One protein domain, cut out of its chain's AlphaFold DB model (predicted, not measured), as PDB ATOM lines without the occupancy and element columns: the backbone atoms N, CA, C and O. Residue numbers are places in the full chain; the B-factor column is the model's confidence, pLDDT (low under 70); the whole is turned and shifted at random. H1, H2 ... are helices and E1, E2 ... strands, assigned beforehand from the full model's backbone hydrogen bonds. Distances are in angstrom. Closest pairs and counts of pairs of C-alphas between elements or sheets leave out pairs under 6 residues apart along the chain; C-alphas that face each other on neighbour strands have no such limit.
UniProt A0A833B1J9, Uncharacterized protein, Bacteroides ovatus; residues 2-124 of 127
ATOM      1  N   GLU A   2      11.671  19.488  22.412       82.94
ATOM      2  CA  GLU A   2      10.776  18.942  23.451       82.94
ATOM      3  C   GLU A   2       9.296  18.882  23.066       82.94
ATOM      4  O   GLU A   2       8.706  17.812  23.128       82.94
ATOM      5  N   PHE A   3       8.710  19.975  22.566       86.00
ATOM      6  CA  PHE A   3       7.306  19.971  22.135       86.00
ATOM      7  C   PHE A   3       6.996  18.901  21.071       86.00
ATOM      8  O   PHE A   3       5.955  18.249  21.127       86.00
ATOM      9  N   VAL A   4       7.903  18.702  20.107       87.88
ATOM     10  CA  VAL A   4       7.736  17.684  19.057       87.88
ATOM     11  C   VAL A   4       7.817  16.293  19.672       87.88
ATOM     12  O   VAL A   4       6.979  15.452  19.371       87.88
ATOM     13  N   VAL A   5       8.762  16.075  20.588       91.62
ATOM     14  CA  VAL A   5       8.892  14.807  21.308       91.62
ATOM     15  C   VAL A   5       7.643  14.495  22.132       91.62
ATOM     16  O   VAL A   5       7.127  13.384  22.053       91.62
ATOM     17  N   THR A   6       7.103  15.472  22.864       93.19
ATOM     18  CA  THR A   6       5.854  15.313  23.624       93.19
ATOM     19  C   THR A   6       4.684  14.971  22.706       93.19
ATOM     20  O   THR A   6       3.948  14.025  22.983       93.19
ATOM     21  N   LYS A   7       4.534  15.680  21.580       94.25
ATOM     22  CA  LYS A   7       3.465  15.410  20.610       94.25
ATOM     23  C   LYS A   7       3.594  14.019  19.983       94.25
ATOM     24  O   LYS A   7       2.593  13.319  19.857       94.25
ATOM     25  N   LEU A   8       4.807  13.602  19.623       96.06
ATOM     26  CA  LEU A   8       5.073  12.270  19.074       96.06
ATOM     27  C   LEU A   8       4.799  11.166  20.102       96.06
ATOM     28  O   LEU A   8       4.175  10.172  19.755       96.06
ATOM     29  N   ASN A   9       5.195  11.348  21.366       97.38
ATOM     30  CA  ASN A   9       4.889  10.398  22.441       97.38
ATOM     31  C   ASN A   9       3.383  10.270  22.692       97.38
ATOM     32  O   ASN A   9       2.880   9.158  22.821       97.38
ATOM     33  N   TYR A  10       2.660  11.389  22.708       96.44
ATOM     34  CA  TYR A  10       1.202  11.371  22.814       96.44
ATOM     35  C   TYR A  10       0.552  10.660  21.617       96.44
ATOM     36  O   TYR A  10      -0.339   9.834  21.782       96.44
ATOM     37  N   THR A  11       1.051  10.917  20.406       96.00
ATOM     38  CA  THR A  11       0.567  10.256  19.184       96.00
ATOM     39  C   THR A  11       0.829   8.751  19.219       96.00
ATOM     40  O   THR A  11      -0.053   7.971  18.876       96.00
ATOM     41  N   ALA A  12       2.012   8.329  19.674       97.06
ATOM     42  CA  ALA A  12       2.351   6.920  19.841       97.06
ATOM     43  C   ALA A  12       1.431   6.227  20.857       97.06
ATOM     44  O   ALA A  12       0.984   5.112  20.608       97.06
ATOM     45  N   TYR A  13       1.103   6.903  21.961       97.06
ATOM     46  CA  TYR A  13       0.153   6.407  22.955       97.06
ATOM     47  C   TYR A  13      -1.250   6.186  22.363       97.06
ATOM     48  O   TYR A  13      -1.824   5.113  22.538       97.06
ATOM     49  N   GLU A  14      -1.789   7.156  21.618       97.19
ATOM     50  CA  GLU A  14      -3.110   7.012  20.989       97.19
ATOM     51  C   GLU A  14      -3.124   5.931  19.900       97.19
ATOM     52  O   GLU A  14      -4.056   5.131  19.830       97.19
ATOM     53  N   LEU A  15      -2.073   5.861  19.077       96.06
ATOM     54  CA  LEU A  15      -1.912   4.801  18.081       96.06
ATOM     55  C   LEU A  15      -1.844   3.417  18.731       96.06
ATOM     56  O   LEU A  15      -2.403   2.465  18.196       96.06
ATOM     57  N   ASP A  16      -1.183   3.292  19.881       97.00
ATOM     58  CA  ASP A  16      -1.104   2.022  20.599       97.00
ATOM     59  C   ASP A  16      -2.455   1.625  21.188       97.00
ATOM     60  O   ASP A  16      -2.891   0.488  21.030       97.00
ATOM     61  N   ARG A  17      -3.172   2.591  21.767       96.06
ATOM     62  CA  ARG A  17      -4.525   2.392  22.293       96.06
ATOM     63  C   ARG A  17      -5.508   1.906  21.223       96.06
ATOM     64  O   ARG A  17      -6.389   1.110  21.534       96.06
ATOM     65  N   LEU A  18      -5.390   2.407  19.993       95.19
ATOM     66  CA  LEU A  18      -6.311   2.093  18.893       95.19
ATOM     67  C   LEU A  18      -5.890   0.861  18.084       95.19
ATOM     68  O   LEU A  18      -6.750   0.096  17.653       95.19
ATOM     69  N   TYR A  19      -4.587   0.671  17.873       95.25
ATOM     70  CA  TYR A  19      -4.061  -0.270  16.878       95.25
ATOM     71  C   TYR A  19      -2.992  -1.228  17.421       95.25
ATOM     72  O   TYR A  19      -2.393  -1.970  16.645       95.25
ATOM     73  N   ASN A  20      -2.734  -1.226  18.734       94.69
ATOM     74  CA  ASN A  20      -1.734  -2.075  19.391       94.69
ATOM     75  C   ASN A  20      -0.341  -1.984  18.748       94.69
ATOM     76  O   ASN A  20       0.359  -2.994  18.613       94.69
ATOM     77  N   ILE A  21       0.085  -0.788  18.323       95.50
ATOM     78  CA  ILE A  21       1.380  -0.629  17.652       95.50
ATOM     79  C   ILE A  21       2.545  -1.106  18.532       95.50
ATOM     80  O   ILE A  21       3.515  -1.632  18.011       95.50
ATOM     81  N   ASN A  22       2.463  -1.052  19.861       95.62
ATOM     82  CA  ASN A  22       3.526  -1.550  20.740       95.62
ATOM     83  C   ASN A  22       3.555  -3.078  20.875       95.62
ATOM     84  O   ASN A  22       4.454  -3.616  21.513       95.62
ATOM     85  N   SER A  23       2.634  -3.787  20.216       92.31
ATOM     86  CA  SER A  23       2.654  -5.250  20.071       92.31
ATOM     87  C   SER A  23       3.369  -5.724  18.791       92.31
ATOM     88  O   SER A  23       3.315  -6.901  18.452       92.31
ATOM     89  N   GLY A  24       4.060  -4.841  18.064       87.94
ATOM     90  CA  GLY A  24       4.885  -5.220  16.903       87.94
ATOM     91  C   GLY A  24       5.196  -4.064  15.953       87.94
ATOM     92  O   GLY A  24       6.295  -3.954  15.420       87.94
ATOM     93  N   GLY A  25       4.263  -3.126  15.817       94.12
ATOM     94  CA  GLY A  25       4.418  -1.897  15.038       94.12
ATOM     95  C   GLY A  25       5.351  -0.830  15.628       94.12
ATOM     96  O   GLY A  25       5.644   0.143  14.940       94.12
ATOM     97  N   CYS A  26       5.864  -0.966  16.856       96.31
ATOM     98  CA  CYS A  26       6.717   0.050  17.483       96.31
ATOM     99  C   CYS A  26       8.037   0.228  16.730       96.31
ATOM    100  O   CYS A  26       8.552   1.341  16.641       96.31
ATOM    101  N   CYS A  27       8.534  -0.840  16.098       95.50
ATOM    102  CA  CYS A  27       9.674  -0.762  15.193       95.50
ATOM    103  C   CYS A  27       9.334   0.004  13.901       95.50
ATOM    104  O   CYS A  27      10.137   0.821  13.453       95.50
ATOM    105  N   TYR A  28       8.129  -0.179  13.348       97.62
ATOM    106  CA  TYR A  28       7.663   0.589  12.190       97.62
ATOM    107  C   TYR A  28       7.496   2.077  12.520       97.62
ATOM    108  O   TYR A  28       7.997   2.935  11.794       97.62
ATOM    109  N   LEU A  29       6.871   2.392  13.661       98.06
ATOM    110  CA  LEU A  29       6.779   3.758  14.174       98.06
ATOM    111  C   LEU A  29       8.175   4.381  14.335       98.06
ATOM    112  O   LEU A  29       8.399   5.516  13.913       98.06
ATOM    113  N   ALA A  30       9.121   3.640  14.922       98.19
ATOM    114  CA  ALA A  30      10.500   4.088  15.082       98.19
ATOM    115  C   ALA A  30      11.161   4.368  13.725       98.19
ATOM    116  O   ALA A  30      11.777   5.416  13.572       98.19
ATOM    117  N   TYR A  31      10.982   3.498  12.726       98.25
ATOM    118  CA  TYR A  31      11.434   3.750  11.353       98.25
ATOM    119  C   TYR A  31      10.869   5.070  10.815       98.25
ATOM    120  O   TYR A  31      11.623   5.916  10.332       98.25
ATOM    121  N   LYS A  32       9.551   5.257  10.911       98.06
ATOM    122  CA  LYS A  32       8.877   6.394  10.288       98.06
ATOM    123  C   LYS A  32       9.314   7.723  10.900       98.06
ATOM    124  O   LYS A  32       9.564   8.691  10.187       98.06
ATOM    125  N   ILE A  33       9.468   7.762  12.220       97.88
ATOM    126  CA  ILE A  33      10.014   8.927  12.922       97.88
ATOM    127  C   ILE A  33      11.491   9.131  12.560       97.88
ATOM    128  O   ILE A  33      11.893  10.253  12.260       97.88
ATOM    129  N   ALA A  34      12.292   8.063  12.567       98.31
ATOM    130  CA  ALA A  34      13.713   8.113  12.232       98.31
ATOM    131  C   ALA A  34      13.955   8.692  10.832       98.31
ATOM    132  O   ALA A  34      14.838   9.526  10.672       98.31
ATOM    133  N   TYR A  35      13.134   8.322   9.845       98.12
ATOM    134  CA  TYR A  35      13.191   8.876   8.490       98.12
ATOM    135  C   TYR A  35      13.113  10.410   8.491       98.12
ATOM    136  O   TYR A  35      13.921  11.086   7.851       98.12
ATOM    137  N   TRP A  36      12.180  10.977   9.257       97.19
ATOM    138  CA  TRP A  36      12.059  12.426   9.382       97.19
ATOM    139  C   TRP A  36      13.223  13.045  10.153       97.19
ATOM    140  O   TRP A  36      13.741  14.074   9.728       97.19
ATOM    141  N   LEU A  37      13.667  12.424  11.250       96.00
ATOM    142  CA  LEU A  37      14.837  12.902  11.994       96.00
ATOM    143  C   LEU A  37      16.075  12.988  11.088       96.00
ATOM    144  O   LEU A  37      16.745  14.018  11.090       96.00
ATOM    145  N   GLU A  38      16.317  11.981  10.246       97.38
ATOM    146  CA  GLU A  38      17.404  11.991   9.254       97.38
ATOM    147  C   GLU A  38      17.253  13.124   8.242       97.38
ATOM    148  O   GLU A  38      18.218  13.840   7.979       97.38
ATOM    149  N   LYS A  39      16.040  13.339   7.718       95.62
ATOM    150  CA  LYS A  39      15.750  14.426   6.770       95.62
ATOM    151  C   LYS A  39      16.054  15.811   7.353       95.62
ATOM    152  O   LYS A  39      16.433  16.713   6.611       95.62
ATOM    153  N   TYR A  40      15.915  15.974   8.668       93.38
ATOM    154  CA  TYR A  40      16.247  17.208   9.386       93.38
ATOM    155  C   TYR A  40      17.673  17.235   9.960       93.38
ATOM    156  O   TYR A  40      18.020  18.191  10.652       93.38
ATOM    157  N   GLY A  41      18.499  16.212   9.712       95.06
ATOM    158  CA  GLY A  41      19.856  16.123  10.257       95.06
ATOM    159  C   GLY A  41      19.905  15.948  11.780       95.06
ATOM    160  O   GLY A  41      20.884  16.330  12.417       95.06
ATOM    161  N   ILE A  42      18.842  15.408  12.383       95.31
ATOM    162  CA  ILE A  42      18.747  15.162  13.823       95.31
ATOM    163  C   ILE A  42      19.243  13.749  14.118       95.31
ATOM    164  O   ILE A  42      18.671  12.761  13.659       95.31
ATOM    165  N   GLU A  43      20.284  13.648  14.939       97.62
ATOM    166  CA  GLU A  43      20.819  12.360  15.365       97.62
ATOM    167  C   GLU A  43      19.916  11.661  16.392       97.62
ATOM    168  O   GLU A  43      19.264  12.285  17.237       97.62
ATOM    169  N   TYR A  44      19.927  10.331  16.362       98.44
ATOM    170  CA  TYR A  44      19.188   9.496  17.298       98.44
ATOM    171  C   TYR A  44      19.879   8.146  17.515       98.44
ATOM    172  O   TYR A  44      20.703   7.698  16.716       98.44
ATOM    173  N   TYR A  45      19.503   7.478  18.601       98.62
ATOM    174  CA  TYR A  45      19.735   6.050  18.781       98.62
ATOM    175  C   TYR A  45      18.446   5.267  18.569       98.62
ATOM    176  O   TYR A  45      17.376   5.697  19.000       98.62
ATOM    177  N   PHE A  46      18.574   4.092  17.955       98.50
ATOM    178  CA  PHE A  46      17.550   3.060  17.989       98.50
ATOM    179  C   PHE A  46      17.698   2.276  19.289       98.50
ATOM    180  O   PHE A  46      18.786   1.805  19.625       98.50
ATOM    181  N   VAL A  47      16.619   2.187  20.052       98.31
ATOM    182  CA  VAL A  47      16.633   1.681  21.419       98.31
ATOM    183  C   VAL A  47      15.803   0.413  21.482       98.31
ATOM    184  O   VAL A  47      14.630   0.402  21.123       98.31
ATOM    185  N   ILE A  48      16.429  -0.651  21.964       97.81
ATOM    186  CA  ILE A  48      15.817  -1.958  22.168       97.81
ATOM    187  C   ILE A  48      15.525  -2.091  23.655       97.81
ATOM    188  O   ILE A  48      16.393  -1.806  24.483       97.81
ATOM    189  N   GLN A  49      14.314  -2.521  23.996       97.75
ATOM    190  CA  GLN A  49      13.901  -2.790  25.366       97.75
ATOM    191  C   GLN A  49      13.410  -4.233  25.521       97.75
ATOM    192  O   GLN A  49      12.767  -4.787  24.625       97.75
ATOM    193  N   ASN A  50      13.720  -4.848  26.661       96.50
ATOM    194  CA  ASN A  50      13.346  -6.228  26.958       96.50
ATOM    195  C   ASN A  50      13.189  -6.468  28.472       96.50
ATOM    196  O   ASN A  50      13.666  -5.675  29.285       96.50
ATOM    197  N   ASP A  51      12.552  -7.583  28.840       94.94
ATOM    198  CA  ASP A  51      12.433  -8.033  30.240       94.94
ATOM    199  C   ASP A  51      13.745  -8.605  30.787       94.94
ATOM    200  O   ASP A  51      13.990  -8.565  31.985       94.94
ATOM    201  N   ASN A  52      14.583  -9.137  29.896       95.00
ATOM    202  CA  ASN A  52      15.857  -9.780  30.203       95.00
ATOM    203  C   ASN A  52      17.005  -9.046  29.494       95.00
ATOM    204  O   ASN A  52      16.751  -8.295  28.543       95.00
ATOM    205  N   PRO A  53      18.273  -9.289  29.878       95.81
ATOM    206  CA  PRO A  53      19.425  -8.776  29.146       95.81
ATOM    207  C   PRO A  53      19.311  -8.999  27.631       95.81
ATOM    208  O   PRO A  53      18.914 -10.068  27.165       95.81
ATOM    209  N   ILE A  54      19.634  -7.963  26.856       95.38
ATOM    210  CA  ILE A  54      19.449  -7.954  25.401       95.38
ATOM    211  C   ILE A  54      20.622  -8.669  24.729       95.38
ATOM    212  O   ILE A  54      21.764  -8.208  24.792       95.38
ATOM    213  N   ILE A  55      20.314  -9.765  24.039       91.88
ATOM    214  CA  ILE A  55      21.258 -10.579  23.266       91.88
ATOM    215  C   ILE A  55      20.918 -10.412  21.778       91.88
ATOM    216  O   ILE A  55      19.746 -10.367  21.409       91.88
ATOM    217  N   ASN A  56      21.940 -10.298  20.922       89.81
ATOM    218  CA  ASN A  56      21.804 -10.217  19.457       89.81
ATOM    219  C   ASN A  56      20.883  -9.100  18.925       89.81
ATOM    220  O   ASN A  56      20.311  -9.242  17.851       89.81
ATOM    221  N   ASP A  57      20.748  -7.989  19.652       91.88
ATOM    222  CA  ASP A  57      19.899  -6.849  19.261       91.88
ATOM    223  C   ASP A  57      18.406  -7.207  19.085       91.88
ATOM    224  O   ASP A  57      17.693  -6.592  18.292       91.88
ATOM    225  N   ILE A  58      17.912  -8.189  19.848       90.50
ATOM    226  CA  ILE A  58      16.501  -8.599  19.853       90.50
ATOM    227  C   ILE A  58      15.857  -8.195  21.182       90.50
ATOM    228  O   ILE A  58      16.428  -8.403  22.254       90.50
ATOM    229  N   GLY A  59      14.655  -7.621  21.119       93.19
ATOM    230  CA  GLY A  59      13.884  -7.220  22.292       93.19
ATOM    231  C   GLY A  59      12.383  -7.355  22.073       93.19
ATOM    232  O   GLY A  59      11.926  -7.868  21.057       93.19
ATOM    233  N   LYS A  60      11.612  -6.900  23.060       94.31
ATOM    234  CA  LYS A  60      10.143  -6.901  23.019       94.31
ATOM    235  C   LYS A  60       9.560  -5.565  22.584       94.31
ATOM    236  O   LYS A  60       8.403  -5.505  22.189       94.31
ATOM    237  N   HIS A  61      10.345  -4.494  22.674       96.69
ATOM    238  CA  HIS A  61       9.901  -3.155  22.318       96.69
ATOM    239  C   HIS A  61      11.038  -2.327  21.749       96.69
ATOM    240  O   HIS A  61      12.180  -2.429  22.198       96.69
ATOM    241  N   TYR A  62      10.704  -1.490  20.777       97.38
ATOM    242  CA  TYR A  62      11.659  -0.699  20.022       97.38
ATOM    243  C   TYR A  62      11.219   0.758  20.024       97.38
ATOM    244  O   TYR A  62      10.056   1.075  19.773       97.38
ATOM    245  N   CYS A  63      12.147   1.648  20.343       98.12
ATOM    246  CA  CYS A  63      11.886   3.070  20.500       98.12
ATOM    247  C   CYS A  63      13.094   3.891  20.026       98.12
ATOM    248  O   CYS A  63      14.087   3.328  19.560       98.12
ATOM    249  N   LEU A  64      13.014   5.221  20.091       98.56
ATOM    250  CA  LEU A  64      14.138   6.094  19.731       98.56
ATOM    251  C   LEU A  64      14.577   6.951  20.914       98.56
ATOM    252  O   LEU A  64      13.775   7.290  21.784       98.56
ATOM    253  N   GLN A  65      15.841   7.365  20.900       98.25
ATOM    254  CA  GLN A  65      16.365   8.413  21.770       98.25
ATOM    255  C   GLN A  65      16.985   9.527  20.924       98.25
ATOM    256  O   GLN A  65      17.939   9.281  20.193       98.25
ATOM    257  N   VAL A  66      16.465  10.748  21.039       97.25
ATOM    258  CA  VAL A  66      16.882  11.910  20.235       97.25
ATOM    259  C   VAL A  66      18.105  12.588  20.848       97.25
ATOM    260  O   VAL A  66      18.109  12.927  22.034       97.25
ATOM    261  N   LEU A  67      19.126  12.866  20.041       95.25
ATOM    262  CA  LEU A  67      20.361  13.525  20.469       95.25
ATOM    263  C   LEU A  67      20.375  15.017  20.084       95.25
ATOM    264  O   LEU A  67      19.727  15.410  19.116       95.25
ATOM    265  N   PRO A  68      21.065  15.878  20.860       94.19
ATOM    266  CA  PRO A  68      21.759  15.595  22.126       94.19
ATOM    267  C   PRO A  68      20.826  15.581  23.351       94.19
ATOM    268  O   PRO A  68      21.282  15.319  24.460       94.19
ATOM    269  N   SER A  69      19.526  15.848  23.168       93.19
ATOM    270  CA  SER A  69      18.552  16.021  24.262       93.19
ATOM    271  C   SER A  69      18.359  14.795  25.164       93.19
ATOM    272  O   SER A  69      17.881  14.926  26.286       93.19
ATOM    273  N   LYS A  70      18.707  13.597  24.672       95.00
ATOM    274  CA  LYS A  70      18.493  12.289  25.312       95.00
ATOM    275  C   LYS A  70      17.027  11.956  25.610       95.00
ATOM    276  O   LYS A  70      16.762  10.990  26.329       95.00
ATOM    277  N   LEU A  71      16.085  12.706  25.038       96.44
ATOM    278  CA  LEU A  71      14.658  12.455  25.186       96.44
ATOM    279  C   LEU A  71      14.249  11.211  24.399       96.44
ATOM    280  O   LEU A  71      14.716  10.991  23.281       96.44
ATOM    281  N   TYR A  72      13.350  10.420  24.975       97.75
ATOM    282  CA  TYR A  72      12.855   9.203  24.346       97.75
ATOM    283  C   TYR A  72      11.557   9.433  23.572       97.75
ATOM    284  O   TYR A  72      10.700  10.218  23.982       97.75
ATOM    285  N   LEU A  73      11.406   8.682  22.486       97.94
ATOM    286  CA  LEU A  73      10.202   8.594  21.670       97.94
ATOM    287  C   LEU A  73       9.659   7.177  21.729       97.94
ATOM    288  O   LEU A  73      10.351   6.245  21.337       97.94
ATOM    289  N   ASN A  74       8.422   7.046  22.195       97.88
ATOM    290  CA  ASN A  74       7.706   5.804  22.426       97.88
ATOM    291  C   ASN A  74       8.460   4.839  23.353       97.88
ATOM    292  O   ASN A  74       8.528   3.653  23.077       97.88
ATOM    293  N   LYS A  75       9.093   5.310  24.435       97.56
ATOM    294  CA  LYS A  75       9.731   4.399  25.402       97.56
ATOM    295  C   LYS A  75       8.670   3.722  26.268       97.56
ATOM    296  O   LYS A  75       7.873   4.399  26.909       97.56
ATOM    297  N   SER A  76       8.737   2.398  26.372       96.56
ATOM    298  CA  SER A  76       7.887   1.646  27.293       96.56
ATOM    299  C   SER A  76       8.432   1.712  28.733       96.56
ATOM    300  O   SER A  76       9.654   1.611  28.938       96.56
ATOM    301  N   PRO A  77       7.563   1.883  29.749       94.94
ATOM    302  CA  PRO A  77       7.944   1.793  31.156       94.94
ATOM    303  C   PRO A  77       8.056   0.345  31.659       94.94
ATOM    304  O   PRO A  77       8.606   0.135  32.733       94.94
ATOM    305  N   LEU A  78       7.556  -0.642  30.904       94.50
ATOM    306  CA  LEU A  78       7.456  -2.040  31.346       94.50
ATOM    307  C   LEU A  78       8.802  -2.774  31.351       94.50
ATOM    308  O   LEU A  78       9.000  -3.701  32.125       94.50
ATOM    309  N   TYR A  79       9.726  -2.353  30.489       95.56
ATOM    310  CA  TYR A  79      10.976  -3.061  30.234       95.56
ATOM    311  C   TYR A  79      12.162  -2.355  30.891       95.56
ATOM    312  O   TYR A  79      12.421  -1.172  30.631       95.56
ATOM    313  N   THR A  80      12.898  -3.097  31.715       93.31
ATOM    314  CA  THR A  80      14.008  -2.594  32.539       93.31
ATOM    315  C   THR A  80      15.353  -2.642  31.820       93.31
ATOM    316  O   THR A  80      16.199  -1.779  32.054       93.31
ATOM    317  N   HIS A  81      15.558  -3.603  30.914       97.12
ATOM    318  CA  HIS A  81      16.790  -3.716  30.139       97.12
ATOM    319  C   HIS A  81      16.688  -2.908  28.851       97.12
ATOM    320  O   HIS A  81      15.726  -3.043  28.093       97.12
ATOM    321  N   ILE A  82      17.695  -2.068  28.606       97.12
ATOM    322  CA  ILE A  82      17.734  -1.124  27.489       97.12
ATOM    323  C   ILE A  82      19.093  -1.224  26.796       97.12
ATOM    324  O   ILE A  82      20.132  -1.187  27.455       97.12
ATOM    325  N   LYS A  83      19.087  -1.310  25.465       97.62
ATOM    326  CA  LYS A  83      20.286  -1.235  24.626       97.62
ATOM    327  C   LYS A  83      20.078  -0.191  23.535       97.62
ATOM    328  O   LYS A  83      19.156  -0.316  22.736       97.62
ATOM    329  N   SER A  84      20.949   0.812  23.493       97.44
ATOM    330  CA  SER A  84      20.970   1.828  22.436       97.44
ATOM    331  C   SER A  84      21.970   1.434  21.355       97.44
ATOM    332  O   SER A  84      23.125   1.132  21.660       97.44
ATOM    333  N   ILE A  85      21.545   1.452  20.095       97.38
ATOM    334  CA  ILE A  85      22.383   1.149  18.934       97.38
ATOM    335  C   ILE A  85      22.212   2.217  17.849       97.38
ATOM    336  O   ILE A  85      21.152   2.831  17.717       97.38
ATOM    337  N   LYS A  86      23.261   2.454  17.053       97.44
ATOM    338  CA  LYS A  86      23.153   3.295  15.854       97.44
ATOM    339  C   LYS A  86      22.545   2.474  14.722       97.44
ATOM    340  O   LYS A  86      23.085   1.428  14.367       97.44
ATOM    341  N   ARG A  87      21.438   2.956  14.160       97.56
ATOM    342  CA  ARG A  87      20.789   2.414  12.962       97.56
ATOM    343  C   ARG A  87      20.232   3.565  12.143       97.56
ATOM    344  O   ARG A  87      19.762   4.528  12.736       97.56
ATOM    345  N   THR A  88      20.286   3.445  10.821       98.50
ATOM    346  CA  THR A  88      19.555   4.347   9.922       98.50
ATOM    347  C   THR A  88      18.078   3.962   9.859       98.50
ATOM    348  O   THR A  88      17.713   2.823  10.162       98.50
ATOM    349  N   SER A  89      17.226   4.865   9.383       98.50
ATOM    350  CA  SER A  89      15.800   4.614   9.181       98.50
ATOM    351  C   SER A  89      15.582   3.418   8.248       98.50
ATOM    352  O   SER A  89      14.778   2.536   8.544       98.50
ATOM    353  N   SER A  90      16.378   3.315   7.180       98.44
ATOM    354  CA  SER A  90      16.369   2.176   6.257       98.44
ATOM    355  C   SER A  90      16.718   0.853   6.942       98.44
ATOM    356  O   SER A  90      16.034  -0.141   6.727       98.44
ATOM    357  N   GLN A  91      17.722   0.835   7.823       98.12
ATOM    358  CA  GLN A  91      18.084  -0.365   8.580       98.12
ATOM    359  C   GLN A  91      16.993  -0.772   9.575       98.12
ATOM    360  O   GLN A  91      16.775  -1.965   9.780       98.12
ATOM    361  N   ILE A  92      16.299   0.196  10.184       98.06
ATOM    362  CA  ILE A  92      15.152  -0.076  11.063       98.06
ATOM    363  C   ILE A  92      13.994  -0.663  10.245       98.06
ATOM    364  O   ILE A  92      13.388  -1.643  10.669       98.06
ATOM    365  N   LEU A  93      13.715  -0.130   9.052       98.06
ATOM    366  CA  LEU A  93      12.690  -0.678   8.160       98.06
ATOM    367  C   LEU A  93      13.028  -2.100   7.693       98.06
ATOM    368  O   LEU A  93      12.153  -2.964   7.655       98.06
ATOM    369  N   ASP A  94      14.287  -2.350   7.340       97.50
ATOM    370  CA  ASP A  94      14.753  -3.676   6.936       97.50
ATOM    371  C   ASP A  94      14.637  -4.685   8.072       97.50
ATOM    372  O   ASP A  94      14.225  -5.822   7.840       97.50
ATOM    373  N   TYR A  95      14.975  -4.271   9.299       95.00
ATOM    374  CA  TYR A  95      14.709  -5.066  10.491       95.00
ATOM    375  C   TYR A  95      13.215  -5.354  10.597       95.00
ATOM    376  O   TYR A  95      12.825  -6.513  10.719       95.00
ATOM    377  N   TYR A  96      12.378  -4.324  10.434       95.69
ATOM    378  CA  TYR A  96      10.944  -4.482  10.587       95.69
ATOM    379  C   TYR A  96      10.352  -5.524   9.620       95.69
ATOM    380  O   TYR A  96       9.558  -6.377  10.011       95.69
ATOM    381  N   LYS A  97      10.773  -5.475   8.351       95.50
ATOM    382  CA  LYS A  97      10.301  -6.373   7.286       95.50
ATOM    383  C   LYS A  97      10.749  -7.827   7.457       95.50
ATOM    384  O   LYS A  97      10.115  -8.718   6.902       95.50
ATOM    385  N   LYS A  98      11.864  -8.064   8.152       93.50
ATOM    386  CA  LYS A  98      12.445  -9.402   8.363       93.50
ATOM    387  C   LYS A  98      11.969 -10.063   9.656       93.50
ATOM    388  O   LYS A  98      12.214 -11.252   9.851       93.50
ATOM    389  N   SER A  99      11.333  -9.302  10.539       89.81
ATOM    390  CA  SER A  99      10.825  -9.778  11.819       89.81
ATOM    391  C   SER A  99       9.403 -10.323  11.709       89.81
ATOM    392  O   SER A  99       8.650 -10.008  10.788       89.81
ATOM    393  N   SER A 100       9.030 -11.140  12.688       88.50
ATOM    394  CA  SER A 100       7.649 -11.562  12.918       88.50
ATOM    395  C   SER A 100       7.082 -10.797  14.108       88.50
ATOM    396  O   SER A 100       7.800 -10.520  15.070       88.50
ATOM    397  N   TRP A 101       5.796 -10.468  14.045       89.69
ATOM    398  CA  TRP A 101       5.127  -9.612  15.023       89.69
ATOM    399  C   TRP A 101       3.984 -10.335  15.720       89.69
ATOM    400  O   TRP A 101       3.542 -11.387  15.264       89.69
ATOM    401  N   SER A 102       3.505  -9.775  16.835       90.00
ATOM    402  CA  SER A 102       2.329 -10.316  17.517       90.00
ATOM    403  C   SER A 102       1.112 -10.292  16.599       90.00
ATOM    404  O   SER A 102       0.904  -9.325  15.874       90.00
ATOM    405  N   GLU A 103       0.240 -11.287  16.738       90.94
ATOM    406  CA  GLU A 103      -1.071 -11.335  16.076       90.94
ATOM    407  C   GLU A 103      -1.978 -10.147  16.438       90.94
ATOM    408  O   GLU A 103      -2.899  -9.819  15.699       90.94
ATOM    409  N   LYS A 104      -1.714  -9.471  17.566       92.06
ATOM    410  CA  LYS A 104      -2.432  -8.247  17.957       92.06
ATOM    411  C   LYS A 104      -2.122  -7.055  17.055       92.06
ATOM    412  O   LYS A 104      -2.875  -6.083  17.062       92.06
ATOM    413  N   TYR A 105      -0.987  -7.091  16.363       93.94
ATOM    414  CA  TYR A 105      -0.540  -6.018  15.493       93.94
ATOM    415  C   TYR A 105      -0.956  -6.306  14.050       93.94
ATOM    416  O   TYR A 105      -0.453  -7.227  13.411       93.94
ATOM    417  N   ASP A 106      -1.846  -5.464  13.533       94.31
ATOM    418  CA  ASP A 106      -2.240  -5.470  12.127       94.31
ATOM    419  C   ASP A 106      -1.427  -4.424  11.350       94.31
ATOM    420  O   ASP A 106      -1.567  -3.214  11.555       94.31
ATOM    421  N   ALA A 107      -0.577  -4.904  10.439       94.38
ATOM    422  CA  ALA A 107       0.286  -4.071   9.608       94.38
ATOM    423  C   ALA A 107      -0.491  -3.152   8.648       94.38
ATOM    424  O   ALA A 107       0.066  -2.144   8.211       94.38
ATOM    425  N   LEU A 108      -1.767  -3.435   8.351       94.69
ATOM    426  CA  LEU A 108      -2.612  -2.535   7.558       94.69
ATOM    427  C   LEU A 108      -2.799  -1.178   8.252       94.69
ATOM    428  O   LEU A 108      -2.901  -0.153   7.578       94.69
ATOM    429  N   ASN A 109      -2.738  -1.135   9.588       94.31
ATOM    430  CA  ASN A 109      -2.853   0.108  10.352       94.31
ATOM    431  C   ASN A 109      -1.629   1.029  10.223       94.31
ATOM    432  O   ASN A 109      -1.676   2.179  10.667       94.31
ATOM    433  N   ASN A 110      -0.547   0.582   9.576       95.50
ATOM    434  CA  ASN A 110       0.615   1.430   9.305       95.50
ATOM    435  C   ASN A 110       0.270   2.662   8.467       95.50
ATOM    436  O   ASN A 110       0.909   3.694   8.643       95.50
ATOM    437  N   VAL A 111      -0.780   2.607   7.639       95.25
ATOM    438  CA  VAL A 111      -1.258   3.781   6.892       95.25
ATOM    439  C   VAL A 111      -1.643   4.940   7.823       95.25
ATOM    440  O   VAL A 111      -1.409   6.106   7.508       95.25
ATOM    441  N   PHE A 112      -2.189   4.645   9.008       93.81
ATOM    442  CA  PHE A 112      -2.528   5.665  10.001       93.81
ATOM    443  C   PHE A 112      -1.286   6.208  10.699       93.81
ATOM    444  O   PHE A 112      -1.211   7.409  10.962       93.81
ATOM    445  N   VAL A 113      -0.307   5.337  10.969       94.12
ATOM    446  CA  VAL A 113       1.000   5.740  11.498       94.12
ATOM    447  C   VAL A 113       1.675   6.700  10.522       94.12
ATOM    448  O   VAL A 113       2.080   7.785  10.932       94.12
ATOM    449  N   ASP A 114       1.734   6.344   9.240       94.50
ATOM    450  CA  ASP A 114       2.329   7.177   8.198       94.50
ATOM    451  C   ASP A 114       1.688   8.558   8.157       94.50
ATOM    452  O   ASP A 114       2.369   9.558   8.386       94.50
ATOM    453  N   ASN A 115       0.365   8.603   7.974       93.00
ATOM    454  CA  ASN A 115      -0.380   9.851   7.865       93.00
ATOM    455  C   ASN A 115      -0.192  10.747   9.096       93.00
ATOM    456  O   ASN A 115      -0.009  11.955   8.964       93.00
ATOM    457  N   LEU A 116      -0.251  10.194  10.311       93.88
ATOM    458  CA  LEU A 116      -0.129  10.998  11.529       93.88
ATOM    459  C   LEU A 116       1.293  11.519  11.739       93.88
ATOM    460  O   LEU A 116       1.461  12.682  12.118       93.88
ATOM    461  N   ILE A 117       2.310  10.693  11.489       94.88
ATOM    462  CA  ILE A 117       3.704  11.112  11.647       94.88
ATOM    463  C   ILE A 117       4.089  12.128  10.569       94.88
ATOM    464  O   ILE A 117       4.661  13.163  10.917       94.88
ATOM    465  N   ASP A 118       3.710  11.902   9.309       93.75
ATOM    466  CA  ASP A 118       3.953  12.850   8.215       93.75
ATOM    467  C   ASP A 118       3.312  14.206   8.523       93.75
ATOM    468  O   ASP A 118       4.004  15.221   8.533       93.75
ATOM    469  N   ASN A 119       2.044  14.228   8.947       91.06
ATOM    470  CA  ASN A 119       1.365  15.467   9.337       91.06
ATOM    471  C   ASN A 119       2.069  16.218  10.483       91.06
ATOM    472  O   ASN A 119       2.071  17.449  10.512       91.06
ATOM    473  N   ILE A 120       2.669  15.521  11.456       90.94
ATOM    474  CA  ILE A 120       3.393  16.174  12.561       90.94
ATOM    475  C   ILE A 120       4.643  16.902  12.059       90.94
ATOM    476  O   ILE A 120       4.933  18.001  12.546       90.94
ATOM    477  N   PHE A 121       5.370  16.306  11.115       88.06
ATOM    478  CA  PHE A 121       6.609  16.866  10.584       88.06
ATOM    479  C   PHE A 121       6.374  17.857   9.434       88.06
ATOM    480  O   PHE A 121       7.028  18.895   9.389       88.06
ATOM    481  N   GLU A 122       5.391  17.646   8.564       83.81
ATOM    482  CA  GLU A 122       5.056  18.585   7.483       83.81
ATOM    483  C   GLU A 122       4.469  19.901   8.002       83.81
ATOM    484  O   GLU A 122       4.786  20.973   7.487       83.81
ATOM    485  N   PHE A 123       3.705  19.870   9.100       66.81
ATOM    486  CA  PHE A 123       3.193  21.089   9.738       66.81
ATOM    487  C   PHE A 123       4.312  22.017  10.260       66.81
ATOM    488  O   PHE A 123       4.058  23.178  10.579       66.81
ATOM    489  N   LYS A 124       5.557  21.525  10.356       58.25
ATOM    490  CA  LYS A 124       6.750  22.327  10.673       58.25
ATOM    491  C   LYS A 124       7.395  22.987   9.451       58.25
ATOM    492  O   LYS A 124       8.206  23.877   9.654       58.25
TER     493      LYS A 124
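This is residues 2 to 124 of the 127 residues of an uncharacterized protein of Bacteroides ovatus (UniProt A0A833B1J9). A strongly twisted sheet of four strands has H2 packed along E2 over one face, and H1 packs on the same sheet at E3. H3 and H4 pack on H2 but are not on the sheet. The 123 printed residues hold four named helices and four named strands, in the order H1 H2 E1 E2 E3 E4 H3 H4; the sheet's order is E3 E2 E1 E4, all antiparallel, and the class is mixed. The whole is compact, with a radius of gyration of the C-alphas of 13.2 A and spans of 38 by 32 by 25 A.

E1, residues 44 to 50, and E2, residues 61 to 66, form a hairpin, with N 47 and O 63 2.8 A apart. E3, residues 71 to 73, is E2's other neighbour, with N 73 and O 64 at 2.8 A. E4, residues 81 to 85, pairs with E1, with N 85 and O 46 at 2.8 A. E1 E2 E3 E4 make a Greek key, a meander of three strands whose first is also the antiparallel neighbour of the fourth. H2, residues 26 to 39, is over E2 at a height over the sheet of 9.0 A. H3, residues 89 to 98, touches H2, the closest C-alphas being those of Tyr 31 and Ser 89, 5.0 A. H4, residues 107 to 122, touches H2 at Leu 29 and Val 113, their closest C-alphas, 6.7 A. H1, residues 2 to 19, touches H4, opposite ways at a shallow tilt of 20 degrees; their closest C-alphas are those of Tyr 19 and Asn 109, 6.6 A. In H1 and H3 every O i to N i+4 pair is within hydrogen-bond range, in H2 9 of 10 and in H4 10 of 12.

H1 begins at C-alpha 2 (10.776, 18.942, 23.451) and is 25.1 A long; H4, 23.3 A, ends at C-alpha 122 (5.056, 18.585, 7.483). H2 measures 20.1 A and E1 19.4 A.

The printed part has no cut and no long link. Residues 123 to 124 are under 70 in pLDDT.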